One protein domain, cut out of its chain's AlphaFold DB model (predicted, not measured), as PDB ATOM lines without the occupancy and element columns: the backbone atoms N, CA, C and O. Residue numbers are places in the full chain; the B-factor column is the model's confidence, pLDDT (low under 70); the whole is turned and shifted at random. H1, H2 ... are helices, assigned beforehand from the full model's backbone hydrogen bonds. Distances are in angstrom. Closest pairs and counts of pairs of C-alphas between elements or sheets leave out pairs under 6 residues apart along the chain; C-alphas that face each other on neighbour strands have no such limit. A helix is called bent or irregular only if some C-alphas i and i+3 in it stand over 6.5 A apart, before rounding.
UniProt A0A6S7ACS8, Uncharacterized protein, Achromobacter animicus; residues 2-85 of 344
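What this domain is: This is residues 2 to 85 of the 344 residues of an uncharacterized protein of Achromobacter animicus (UniProt A0A6S7ACS8). What is the shape? The long helix H3 makes the axis of a rod, and the helical hairpin of H1 and H2 packs slantwise on it. What builds it? The printed part has 84 residues with three named helices, H1, H2, H3 in order, and no named strand: all helix. It is only just loose, close to compact, radius of gyration of the C-alphas 14.4 A, spanning 49 by 24 by 18 A.

Where its parts are: Where is the longest helix? H3, residues 52 to 81, runs 41.0 A to C-alpha 81 at (-6.831, -33.753, -43.153). And the others? H1, residues 7 to 23, runs 24.3 A from C-alpha 7 at (-31.573, -40.310, -42.385). H2, residues 27 to 46, 28.7 A, has a kink of 30 degrees near residue 34 and is only just irregular: C-alphas 30 and 33 are 6.8 A apart.

How they stand to each other: What touches H3? H2 touches its residues 55 to 67 alone, closest C-alphas Ala 39 and Ser 59, 4.9 A, at a steep tilt of 52 degrees, opposite ways; H1 touches its residues 70 to 74 alone, closest C-alphas Ala 18 and Val 70, 5.6 A, at a steep tilt of 59 degrees, the same way. How do H1 and H2 meet? This hairpin touches through residues 17 to 21 and 27 to 31 alone, closest C-alphas Phe 21 and Gly 27, 5.2 A, at a shallow tilt of 13 degrees, opposite ways. Are the O i to N i+4 pairs within hydrogen-bond range? Every pair is in H1 and H3, and 14 of 16 in H2.

The domain as a whole: How large is it? The C-alphas farthest apart, Gly 49 and Gln 85, are 49.6 A apart. Any cut, long link or low confidence? The printed part has no cut, both links are tight, and residues 2 to 3 are under 70 in pLDDT.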
ATOM      1  N   LYS A   2     -45.658 -47.870 -44.072       55.16
ATOM      2  CA  LYS A   2     -44.300 -48.394 -44.323       55.16
ATOM      3  C   LYS A   2     -43.289 -47.431 -43.682       55.16
ATOM      4  O   LYS A   2     -43.072 -46.345 -44.213       55.16
ATOM      5  N   ARG A   3     -42.710 -47.790 -42.527       67.31
ATOM      6  CA  ARG A   3     -41.637 -47.003 -41.887       67.31
ATOM      7  C   ARG A   3     -40.451 -46.906 -42.854       67.31
ATOM      8  O   ARG A   3     -39.816 -47.916 -43.150       67.31
ATOM      9  N   ARG A   4     -40.185 -45.700 -43.363       77.50
ATOM     10  CA  ARG A   4     -38.987 -45.405 -44.162       77.50
ATOM     11  C   ARG A   4     -37.753 -45.465 -43.260       77.50
ATOM     12  O   ARG A   4     -37.846 -45.145 -42.074       77.50
ATOM     13  N   ILE A   5     -36.607 -45.879 -43.800       79.88
ATOM     14  CA  ILE A   5     -35.334 -45.740 -43.076       79.88
ATOM     15  C   ILE A   5     -35.087 -44.243 -42.845       79.88
ATOM     16  O   ILE A   5     -35.158 -43.454 -43.787       79.88
ATOM     17  N   SER A   6     -34.846 -43.844 -41.592       86.31
ATOM     18  CA  SER A   6     -34.543 -42.450 -41.263       86.31
ATOM     19  C   SER A   6     -33.119 -42.089 -41.682       86.31
ATOM     20  O   SER A   6     -32.217 -42.926 -41.614       86.31
ATOM     21  N   ALA A   7     -32.902 -40.824 -42.048       86.19
ATOM     22  CA  ALA A   7     -31.573 -40.310 -42.385       86.19
ATOM     23  C   ALA A   7     -30.557 -40.569 -41.261       86.19
ATOM     24  O   ALA A   7     -29.442 -40.999 -41.532       86.19
ATOM     25  N   VAL A   8     -30.981 -40.423 -40.000       88.62
ATOM     26  CA  VAL A   8     -30.163 -40.713 -38.811       88.62
ATOM     27  C   VAL A   8     -29.618 -42.145 -38.827       88.62
ATOM     28  O   VAL A   8     -28.436 -42.355 -38.580       88.62
ATOM     29  N   ARG A   9     -30.452 -43.139 -39.167       87.25
ATOM     30  CA  ARG A   9     -30.011 -44.542 -39.246       87.25
ATOM     31  C   ARG A   9     -29.026 -44.756 -40.384       87.25
ATOM     32  O   ARG A   9     -28.044 -45.465 -40.203       87.25
ATOM     33  N   THR A  10     -29.274 -44.146 -41.540       86.44
ATOM     34  CA  THR A  10     -28.354 -44.225 -42.680       86.44
ATOM     35  C   THR A  10     -26.995 -43.624 -42.330       86.44
ATOM     36  O   THR A  10     -25.979 -44.270 -42.561       86.44
ATOM     37  N   ILE A  11     -26.973 -42.441 -41.711       89.12
ATOM     38  CA  ILE A  11     -25.741 -41.779 -41.265       89.12
ATOM     39  C   ILE A  11     -25.000 -42.659 -40.256       89.12
ATOM     40  O   ILE A  11     -23.813 -42.911 -40.435       89.12
ATOM     41  N   ALA A  12     -25.697 -43.204 -39.255       90.00
ATOM     42  CA  ALA A  12     -25.086 -44.091 -38.268       90.00
ATOM     43  C   ALA A  12     -24.428 -45.322 -38.917       90.00
ATOM     44  O   ALA A  12     -23.291 -45.654 -38.587       90.00
ATOM     45  N   VAL A  13     -25.097 -45.969 -39.881       88.94
ATOM     46  CA  VAL A  13     -24.520 -47.109 -40.615       88.94
ATOM     47  C   VAL A  13     -23.279 -46.693 -41.404       88.94
ATOM     48  O   VAL A  13     -22.282 -47.413 -41.378       88.94
ATOM     49  N   LEU A  14     -23.296 -45.534 -42.067       89.31
ATOM     50  CA  LEU A  14     -22.137 -45.032 -42.812       89.31
ATOM     51  C   LEU A  14     -20.953 -44.714 -41.886       89.31
ATOM     52  O   LEU A  14     -19.834 -45.121 -42.188       89.31
ATOM     53  N   CYS A  15     -21.191 -44.077 -40.737       90.25
ATOM     54  CA  CYS A  15     -20.155 -43.809 -39.737       90.25
ATOM     55  C   CYS A  15     -19.543 -45.105 -39.187       90.25
ATOM     56  O   CYS A  15     -18.322 -45.236 -39.131       90.25
ATOM     57  N   LEU A  16     -20.378 -46.092 -38.840       89.75
ATOM     58  CA  LEU A  16     -19.907 -47.401 -38.375       89.75
ATOM     59  C   LEU A  16     -19.131 -48.155 -39.461       89.75
ATOM     60  O   LEU A  16     -18.170 -48.851 -39.154       89.75
ATOM     61  N   SER A  17     -19.507 -47.987 -40.729       89.31
ATOM     62  CA  SER A  17     -18.807 -48.600 -41.864       89.31
ATOM     63  C   SER A  17     -17.446 -47.958 -42.112       89.31
ATOM     64  O   SER A  17     -16.467 -48.666 -42.344       89.31
ATOM     65  N   ALA A  18     -17.362 -46.629 -42.004       90.56
ATOM     66  CA  ALA A  18     -16.097 -45.905 -42.053       90.56
ATOM     67  C   ALA A  18     -15.171 -46.317 -40.904       90.56
ATOM     68  O   ALA A  18     -13.993 -46.577 -41.140       90.56
ATOM     69  N   TYR A  19     -15.708 -46.466 -39.690       88.56
ATOM     70  CA  TYR A  19     -14.960 -46.999 -38.554       88.56
ATOM     71  C   TYR A  19     -14.480 -48.435 -38.808       88.56
ATOM     72  O   TYR A  19     -13.296 -48.722 -38.644       88.56
ATOM     73  N   ALA A  20     -15.363 -49.325 -39.271       87.19
ATOM     74  CA  ALA A  20     -15.021 -50.718 -39.552       87.19
ATOM     75  C   ALA A  20     -13.867 -50.835 -40.564       87.19
ATOM     76  O   ALA A  20     -12.900 -51.551 -40.304       87.19
ATOM     77  N   PHE A  21     -13.935 -50.090 -41.674       89.38
ATOM     78  CA  PHE A  21     -12.860 -50.047 -42.669       89.38
ATOM     79  C   PHE A  21     -11.580 -49.393 -42.126       89.38
ATOM     80  O   PHE A  21     -10.484 -49.897 -42.363       89.38
ATOM     81  N   GLY A  22     -11.711 -48.288 -41.388       85.12
ATOM     82  CA  GLY A  22     -10.575 -47.550 -40.834       85.12
ATOM     83  C   GLY A  22      -9.774 -48.353 -39.809       85.12
ATOM     84  O   GLY A  22      -8.549 -48.266 -39.789       85.12
ATOM     85  N   VAL A  23     -10.444 -49.174 -38.995       83.25
ATOM     86  CA  VAL A  23      -9.781 -50.049 -38.015       83.25
ATOM     87  C   VAL A  23      -9.175 -51.281 -38.688       83.25
ATOM     88  O   VAL A  23      -8.096 -51.726 -38.296       83.25
ATOM     89  N   ARG A  24      -9.851 -51.847 -39.697       85.62
ATOM     90  CA  ARG A  24      -9.375 -53.016 -40.448       85.62
ATOM     91  C   ARG A  24      -9.751 -52.918 -41.919       85.62
ATOM     92  O   ARG A  24     -10.913 -53.059 -42.294       85.62
ATOM     93  N   THR A  25      -8.741 -52.776 -42.770       84.44
ATOM     94  CA  THR A  25      -8.920 -52.590 -44.217       84.44
ATOM     95  C   THR A  25      -9.627 -53.766 -44.891       84.44
ATOM     96  O   THR A  25     -10.423 -53.564 -45.806       84.44
ATOM     97  N   ASN A  26      -9.423 -54.994 -44.407       85.12
ATOM     98  CA  ASN A  26     -10.117 -56.185 -44.902       85.12
ATOM     99  C   ASN A  26     -11.605 -56.239 -44.496       85.12
ATOM    100  O   ASN A  26     -12.370 -57.015 -45.066       85.12
ATOM    101  N   GLY A  27     -12.046 -55.370 -43.578       87.12
ATOM    102  CA  GLY A  27     -13.460 -55.167 -43.257       87.12
ATOM    103  C   GLY A  27     -14.301 -54.742 -44.465       87.12
ATOM    104  O   GLY A  27     -15.513 -54.938 -44.459       87.12
ATOM    105  N   ILE A  28     -13.680 -54.242 -45.540       91.62
ATOM    106  CA  ILE A  28     -14.387 -53.868 -46.772       91.62
ATOM    107  C   ILE A  28     -15.189 -55.027 -47.385       91.62
ATOM    108  O   ILE A  28     -16.312 -54.819 -47.843       91.62
ATOM    109  N   PHE A  29     -14.666 -56.257 -47.332       92.62
ATOM    110  CA  PHE A  29     -15.348 -57.431 -47.882       92.62
ATOM    111  C   PHE A  29     -16.573 -57.818 -47.047       92.62
ATOM    112  O   PHE A  29     -17.624 -58.146 -47.596       92.62
ATOM    113  N   ALA A  30     -16.473 -57.686 -45.721       93.00
ATOM    114  CA  ALA A  30     -17.603 -57.873 -44.815       93.00
ATOM    115  C   ALA A  30     -18.710 -56.836 -45.048       93.00
ATOM    116  O   ALA A  30     -19.895 -57.149 -44.914       93.00
ATOM    117  N   LEU A  31     -18.352 -55.601 -45.403       93.75
ATOM    118  CA  LEU A  31     -19.329 -54.538 -45.627       93.75
ATOM    119  C   LEU A  31     -20.154 -54.748 -46.904       93.75
ATOM    120  O   LEU A  31     -21.276 -54.250 -46.966       93.75
ATOM    121  N   ALA A  32     -19.662 -55.493 -47.899       93.56
ATOM    122  CA  ALA A  32     -20.335 -55.615 -49.193       93.56
ATOM    123  C   ALA A  32     -21.786 -56.149 -49.103       93.56
ATOM    124  O   ALA A  32     -22.689 -55.449 -49.574       93.56
ATOM    125  N   PRO A  33     -22.088 -57.287 -48.440       94.06
ATOM    126  CA  PRO A  33     -23.473 -57.747 -48.277       94.06
ATOM    127  C   PRO A  33     -24.349 -56.771 -47.485       94.06
ATOM    128  O   PRO A  33     -25.520 -56.574 -47.810       94.06
ATOM    129  N   VAL A  34     -23.776 -56.111 -46.473       90.81
ATOM    130  CA  VAL A  34     -24.489 -55.140 -45.628       90.81
ATOM    131  C   VAL A  34     -24.881 -53.902 -46.436       90.81
ATOM    132  O   VAL A  34     -26.025 -53.450 -46.352       90.81
ATOM    133  N   MET A  35     -23.972 -53.389 -47.270       93.25
ATOM    134  CA  MET A  35     -24.251 -52.262 -48.160       93.25
ATOM    135  C   MET A  35     -25.300 -52.627 -49.204       93.25
ATOM    136  O   MET A  35     -26.227 -51.848 -49.425       93.25
ATOM    137  N   ILE A  36     -25.216 -53.830 -49.793       93.56
ATOM    138  CA  ILE A  36     -26.220 -54.319 -50.753       93.56
ATOM    139  C   ILE A  36     -27.593 -54.358 -50.094       93.56
ATOM    140  O   ILE A  36     -28.550 -53.841 -50.663       93.56
ATOM    141  N   MET A  37     -27.696 -54.891 -48.878       91.06
ATOM    142  CA  MET A  37     -28.955 -54.938 -48.139       91.06
ATOM    143  C   MET A  37     -29.496 -53.536 -47.806       91.06
ATOM    144  O   MET A  37     -30.702 -53.291 -47.939       91.06
ATOM    145  N   LEU A  38     -28.630 -52.601 -47.401       89.81
ATOM    146  CA  LEU A  38     -29.011 -51.212 -47.128       89.81
ATOM    147  C   LEU A  38     -29.549 -50.529 -48.394       89.81
ATOM    148  O   LEU A  38     -30.663 -49.996 -48.378       89.81
ATOM    149  N   ALA A  39     -28.787 -50.581 -49.489       92.38
ATOM    150  CA  ALA A  39     -29.164 -50.000 -50.774       92.38
ATOM    151  C   ALA A  39     -30.462 -50.621 -51.303       92.38
ATOM    152  O   ALA A  39     -31.383 -49.898 -51.688       92.38
ATOM    153  N   TRP A  40     -30.583 -51.947 -51.216       92.00
ATOM    154  CA  TRP A  40     -31.780 -52.681 -51.611       92.00
ATOM    155  C   TRP A  40     -33.005 -52.227 -50.842       92.00
ATOM    156  O   TRP A  40     -34.042 -51.941 -51.441       92.00
ATOM    157  N   THR A  41     -32.882 -52.064 -49.526       88.69
ATOM    158  CA  THR A  41     -34.000 -51.612 -48.694       88.69
ATOM    159  C   THR A  41     -34.428 -50.188 -49.056       88.69
ATOM    160  O   THR A  41     -35.626 -49.914 -49.145       88.69
ATOM    161  N   ILE A  42     -33.479 -49.285 -49.316       89.44
ATOM    162  CA  ILE A  42     -33.772 -47.901 -49.716       89.44
ATOM    163  C   ILE A  42     -34.460 -47.863 -51.090       89.44
ATOM    164  O   ILE A  42     -35.479 -47.186 -51.254       89.44
ATOM    165  N   ILE A  43     -33.938 -48.602 -52.072       90.56
ATOM    166  CA  ILE A  43     -34.473 -48.621 -53.440       90.56
ATOM    167  C   ILE A  43     -35.858 -49.273 -53.463       90.56
ATOM    168  O   ILE A  43     -36.788 -48.684 -54.015       90.56
ATOM    169  N   ALA A  44     -36.034 -50.424 -52.809       88.56
ATOM    170  CA  ALA A  44     -37.321 -51.118 -52.732       88.56
ATOM    171  C   ALA A  44     -38.408 -50.268 -52.043       88.56
ATOM    172  O   ALA A  44     -39.582 -50.342 -52.406       88.56
ATOM    173  N   GLN A  45     -38.033 -49.424 -51.070       87.06
ATOM    174  CA  GLN A  45     -38.959 -48.477 -50.436       87.06
ATOM    175  C   GLN A  45     -39.372 -47.328 -51.365       87.06
ATOM    176  O   GLN A  45     -40.506 -46.859 -51.270       87.06
ATOM    177  N   ARG A  46     -38.469 -46.864 -52.239       87.88
ATOM    178  CA  ARG A  46     -38.723 -45.747 -53.164       87.88
ATOM    179  C   ARG A  46     -39.391 -46.183 -54.469       87.88
ATOM    180  O   ARG A  46     -40.145 -45.403 -55.037       87.88
ATOM    181  N   LYS A  47     -39.135 -47.409 -54.935       88.25
ATOM    182  CA  LYS A  47     -39.666 -47.967 -56.190       88.25
ATOM    183  C   LYS A  47     -40.359 -49.319 -55.950       88.25
ATOM    184  O   LYS A  47     -39.845 -50.351 -56.380       88.25
ATOM    185  N   PRO A  48     -41.534 -49.343 -55.291       82.69
ATOM    186  CA  PRO A  48     -42.207 -50.583 -54.896       82.69
ATOM    187  C   PRO A  48     -42.693 -51.465 -56.062       82.69
ATOM    188  O   PRO A  48     -43.024 -52.618 -55.816       82.69
ATOM    189  N   GLY A  49     -42.726 -50.956 -57.301       85.56
ATOM    190  CA  GLY A  49     -43.069 -51.722 -58.512       85.56
ATOM    191  C   GLY A  49     -41.869 -52.243 -59.315       85.56
ATOM    192  O   GLY A  49     -42.056 -52.846 -60.365       85.56
ATOM    193  N   SER A  50     -40.634 -51.992 -58.867       87.44
ATOM    194  CA  SER A  50     -39.432 -52.471 -59.560       87.44
ATOM    195  C   SER A  50     -39.288 -53.987 -59.418       87.44
ATOM    196  O   SER A  50     -39.493 -54.538 -58.335       87.44
ATOM    197  N   SER A  51     -38.870 -54.665 -60.491       91.69
ATOM    198  CA  SER A  51     -38.572 -56.099 -60.427       91.69
ATOM    199  C   SER A  51     -37.475 -56.381 -59.387       91.69
ATOM    200  O   SER A  51     -36.594 -55.547 -59.138       91.69
ATOM    201  N   GLN A  52     -37.492 -57.571 -58.775       87.06
ATOM    202  CA  GLN A  52     -36.453 -57.955 -57.811       87.06
ATOM    203  C   GLN A  52     -35.058 -57.930 -58.446       87.06
ATOM    204  O   GLN A  52     -34.126 -57.426 -57.827       87.06
ATOM    205  N   ARG A  53     -34.922 -58.397 -59.696       89.19
ATOM    206  CA  ARG A  53     -33.646 -58.408 -60.431       89.19
ATOM    207  C   ARG A  53     -33.102 -56.997 -60.628       89.19
ATOM    208  O   ARG A  53     -31.953 -56.729 -60.296       89.19
ATOM    209  N   THR A  54     -33.954 -56.088 -61.097       90.69
ATOM    210  CA  THR A  54     -33.608 -54.679 -61.314       90.69
ATOM    211  C   THR A  54     -33.203 -54.005 -60.004       90.69
ATOM    212  O   THR A  54     -32.181 -53.327 -59.941       90.69
ATOM    213  N   THR A  55     -33.963 -54.239 -58.932       91.38
ATOM    214  CA  THR A  55     -33.661 -53.691 -57.603       91.38
ATOM    215  C   THR A  55     -32.315 -54.200 -57.089       91.38
ATOM    216  O   THR A  55     -31.497 -53.398 -56.648       91.38
ATOM    217  N   THR A  56     -32.044 -55.503 -57.191       90.25
ATOM    218  CA  THR A  56     -30.763 -56.098 -56.777       90.25
ATOM    219  C   THR A  56     -29.587 -55.558 -57.588       90.25
ATOM    220  O   THR A  56     -28.581 -55.186 -56.989       90.25
ATOM    221  N   ALA A  57     -29.718 -55.431 -58.912       93.06
ATOM    222  CA  ALA A  57     -28.666 -54.875 -59.764       93.06
ATOM    223  C   ALA A  57     -28.325 -53.425 -59.379       93.06
ATOM    224  O   ALA A  57     -27.165 -53.111 -59.115       93.06
ATOM    225  N   TYR A  58     -29.334 -52.556 -59.241       94.62
ATOM    226  CA  TYR A  58     -29.110 -51.179 -58.790       94.62
ATOM    227  C   TYR A  58     -28.533 -51.106 -57.376       94.62
ATOM    228  O   TYR A  58     -27.740 -50.215 -57.089       94.62
ATOM    229  N   SER A  59     -28.903 -52.041 -56.500       94.19
ATOM    230  CA  SER A  59     -28.362 -52.106 -55.140       94.19
ATOM    231  C   SER A  59     -26.892 -52.488 -55.137       94.19
ATOM    232  O   SER A  59     -26.120 -51.871 -54.419       94.19
ATOM    233  N   ALA A  60     -26.487 -53.457 -55.963       94.06
ATOM    234  CA  ALA A  60     -25.087 -53.835 -56.116       94.06
ATOM    235  C   ALA A  60     -24.243 -52.656 -56.621       94.06
ATOM    236  O   ALA A  60     -23.214 -52.342 -56.027       94.06
ATOM    237  N   ILE A  61     -24.727 -51.946 -57.645       95.81
ATOM    238  CA  ILE A  61     -24.064 -50.748 -58.179       95.81
ATOM    239  C   ILE A  61     -23.971 -49.658 -57.104       95.81
ATOM    240  O   ILE A  61     -22.890 -49.135 -56.842       95.81
ATOM    241  N   ALA A  62     -25.083 -49.337 -56.434       95.00
ATOM    242  CA  ALA A  62     -25.106 -48.333 -55.374       95.00
ATOM    243  C   ALA A  62     -24.142 -48.681 -54.229       95.00
ATOM    244  O   ALA A  62     -23.455 -47.799 -53.722       95.00
ATOM    245  N   SER A  63     -24.036 -49.957 -53.856       94.56
ATOM    246  CA  SER A  63     -23.088 -50.418 -52.840       94.56
ATOM    247  C   SER A  63     -21.638 -50.210 -53.234       94.56
ATOM    248  O   SER A  63     -20.848 -49.837 -52.374       94.56
ATOM    249  N   ILE A  64     -21.281 -50.407 -54.507       95.50
ATOM    250  CA  ILE A  64     -19.926 -50.122 -54.996       95.50
ATOM    251  C   ILE A  64     -19.606 -48.638 -54.795       95.50
ATOM    252  O   ILE A  64     -18.564 -48.314 -54.230       95.50
ATOM    253  N   PHE A  65     -20.523 -47.739 -55.167       96.00
ATOM    254  CA  PHE A  65     -20.340 -46.300 -54.955       96.00
ATOM    255  C   PHE A  65     -20.266 -45.926 -53.471       96.00
ATOM    256  O   PHE A  65     -19.417 -45.124 -53.090       96.00
ATOM    257  N   ILE A  66     -21.109 -46.519 -52.619       94.00
ATOM    258  CA  ILE A  66     -21.075 -46.279 -51.170       94.00
ATOM    259  C   ILE A  66     -19.744 -46.753 -50.578       94.00
ATOM    260  O   ILE A  66     -19.120 -46.016 -49.820       94.00
ATOM    261  N   LEU A  67     -19.279 -47.952 -50.937       94.50
ATOM    262  CA  LEU A  67     -17.994 -48.478 -50.473       94.50
ATOM    263  C   LEU A  67     -16.831 -47.615 -50.966       94.50
ATOM    264  O   LEU A  67     -15.962 -47.270 -50.171       94.50
ATOM    265  N   ALA A  68     -16.838 -47.206 -52.237       94.88
ATOM    266  CA  ALA A  68     -15.834 -46.299 -52.787       94.88
ATOM    267  C   ALA A  68     -15.818 -44.954 -52.043       94.88
ATOM    268  O   ALA A  68     -14.746 -44.452 -51.715       94.88
ATOM    269  N   ALA A  69     -16.990 -44.405 -51.707       94.25
ATOM    270  CA  ALA A  69     -17.105 -43.185 -50.915       94.25
ATOM    271  C   ALA A  69     -16.589 -43.368 -49.478       94.25
ATOM    272  O   ALA A  69     -15.900 -42.490 -48.968       94.25
ATOM    273  N   VAL A  70     -16.865 -44.509 -48.834       92.94
ATOM    274  CA  VAL A  70     -16.329 -44.834 -47.500       92.94
ATOM    275  C   VAL A  70     -14.803 -44.932 -47.540       92.94
ATOM    276  O   VAL A  70     -14.129 -44.302 -46.727       92.94
ATOM    277  N   VAL A  71     -14.249 -45.672 -48.503       93.94
ATOM    278  CA  VAL A  71     -12.797 -45.821 -48.669       93.94
ATOM    279  C   VAL A  71     -12.152 -44.471 -48.967       93.94
ATOM    280  O   VAL A  71     -11.229 -44.069 -48.264       93.94
ATOM    281  N   GLY A  72     -12.658 -43.748 -49.969       94.25
ATOM    282  CA  GLY A  72     -12.158 -42.431 -50.355       94.25
ATOM    283  C   GLY A  72     -12.248 -41.420 -49.215       94.25
ATOM    284  O   GLY A  72     -11.283 -40.708 -48.958       94.25
ATOM    285  N   GLY A  73     -13.355 -41.419 -48.470       93.56
ATOM    286  CA  GLY A  73     -13.548 -40.571 -47.296       93.56
ATOM    287  C   GLY A  73     -12.543 -40.869 -46.185       93.56
ATOM    288  O   GLY A  73     -11.900 -39.950 -45.685       93.56
ATOM    289  N   VAL A  74     -12.335 -42.146 -45.840       92.38
ATOM    290  CA  VAL A  74     -11.332 -42.540 -44.834       92.38
ATOM    291  C   VAL A  74      -9.921 -42.164 -45.287       92.38
ATOM    292  O   VAL A  74      -9.148 -41.648 -44.481       92.38
ATOM    293  N   GLN A  75      -9.582 -42.354 -46.564       92.75
ATOM    294  CA  GLN A  75      -8.276 -41.977 -47.118       92.75
ATOM    295  C   GLN A  75      -8.061 -40.456 -47.097       92.75
ATOM    296  O   GLN A  75      -7.015 -39.993 -46.642       92.75
ATOM    297  N   LEU A  76      -9.056 -39.677 -47.527       94.88
ATOM    298  CA  LEU A  76      -9.014 -38.215 -47.537       94.88
ATOM    299  C   LEU A  76      -8.887 -37.647 -46.120       94.88
ATOM    300  O   LEU A  76      -8.049 -36.781 -45.878       94.88
ATOM    301  N   VAL A  77      -9.664 -38.160 -45.165       93.75
ATOM    302  CA  VAL A  77      -9.563 -37.731 -43.765       93.75
ATOM    303  C   VAL A  77      -8.205 -38.122 -43.183       93.75
ATOM    304  O   VAL A  77      -7.533 -37.277 -42.601       93.75
ATOM    305  N   SER A  78      -7.762 -39.366 -43.379       92.00
ATOM    306  CA  SER A  78      -6.511 -39.860 -42.788       92.00
ATOM    307  C   SER A  78      -5.284 -39.133 -43.332       92.00
ATOM    308  O   SER A  78      -4.444 -38.683 -42.558       92.00
ATOM    309  N   TYR A  79      -5.169 -38.989 -44.652       92.50
ATOM    310  CA  TYR A  79      -3.954 -38.470 -45.285       92.50
ATOM    311  C   TYR A  79      -4.056 -37.010 -45.719       92.50
ATOM    312  O   TYR A  79      -3.047 -36.313 -45.708       92.50
ATOM    313  N   GLY A  80      -5.248 -36.531 -46.075       93.81
ATOM    314  CA  GLY A  80      -5.468 -35.137 -46.462       93.81
ATOM    315  C   GLY A  80      -5.650 -34.212 -45.260       93.81
ATOM    316  O   GLY A  80      -5.007 -33.169 -45.190       93.81
ATOM    317  N   TYR A  81      -6.498 -34.603 -44.302       95.38
ATOM    318  CA  TYR A  81      -6.831 -33.753 -43.153       95.38
ATOM    319  C   TYR A  81      -5.932 -34.008 -41.937       95.38
ATOM    320  O   TYR A  81      -5.260 -33.097 -41.461       95.38
ATOM    321  N   ILE A  82      -5.877 -35.255 -41.458       95.00
ATOM    322  CA  ILE A  82      -5.078 -35.646 -40.284       95.00
ATOM    323  C   ILE A  82      -3.578 -35.677 -40.618       95.00
ATOM    324  O   ILE A  82      -2.745 -35.565 -39.722       95.00
ATOM    325  N   LYS A  83      -3.224 -35.803 -41.907       94.06
ATOM    326  CA  LYS A  83      -1.838 -35.953 -42.387       94.06
ATOM    327  C   LYS A  83      -1.121 -37.127 -41.711       94.06
ATOM    328  O   LYS A  83       0.046 -37.037 -41.334       94.06
ATOM    329  N   ALA A  84      -1.835 -38.238 -41.541       91.06
ATOM    330  CA  ALA A  84      -1.317 -39.438 -40.903       91.06
ATOM    331  C   ALA A  84      -0.062 -39.957 -41.622       91.06
ATOM    332  O   ALA A  84      -0.000 -40.034 -42.851       91.06
ATOM    333  N   GLN A  85       0.938 -40.366 -40.842       89.75
ATOM    334  CA  GLN A  85       2.163 -40.947 -41.380       89.75
ATOM    335  C   GLN A  85       1.886 -42.334 -41.972       89.75
ATOM    336  O   GLN A  85       1.312 -43.206 -41.316       89.75
TER     337      GLN A  85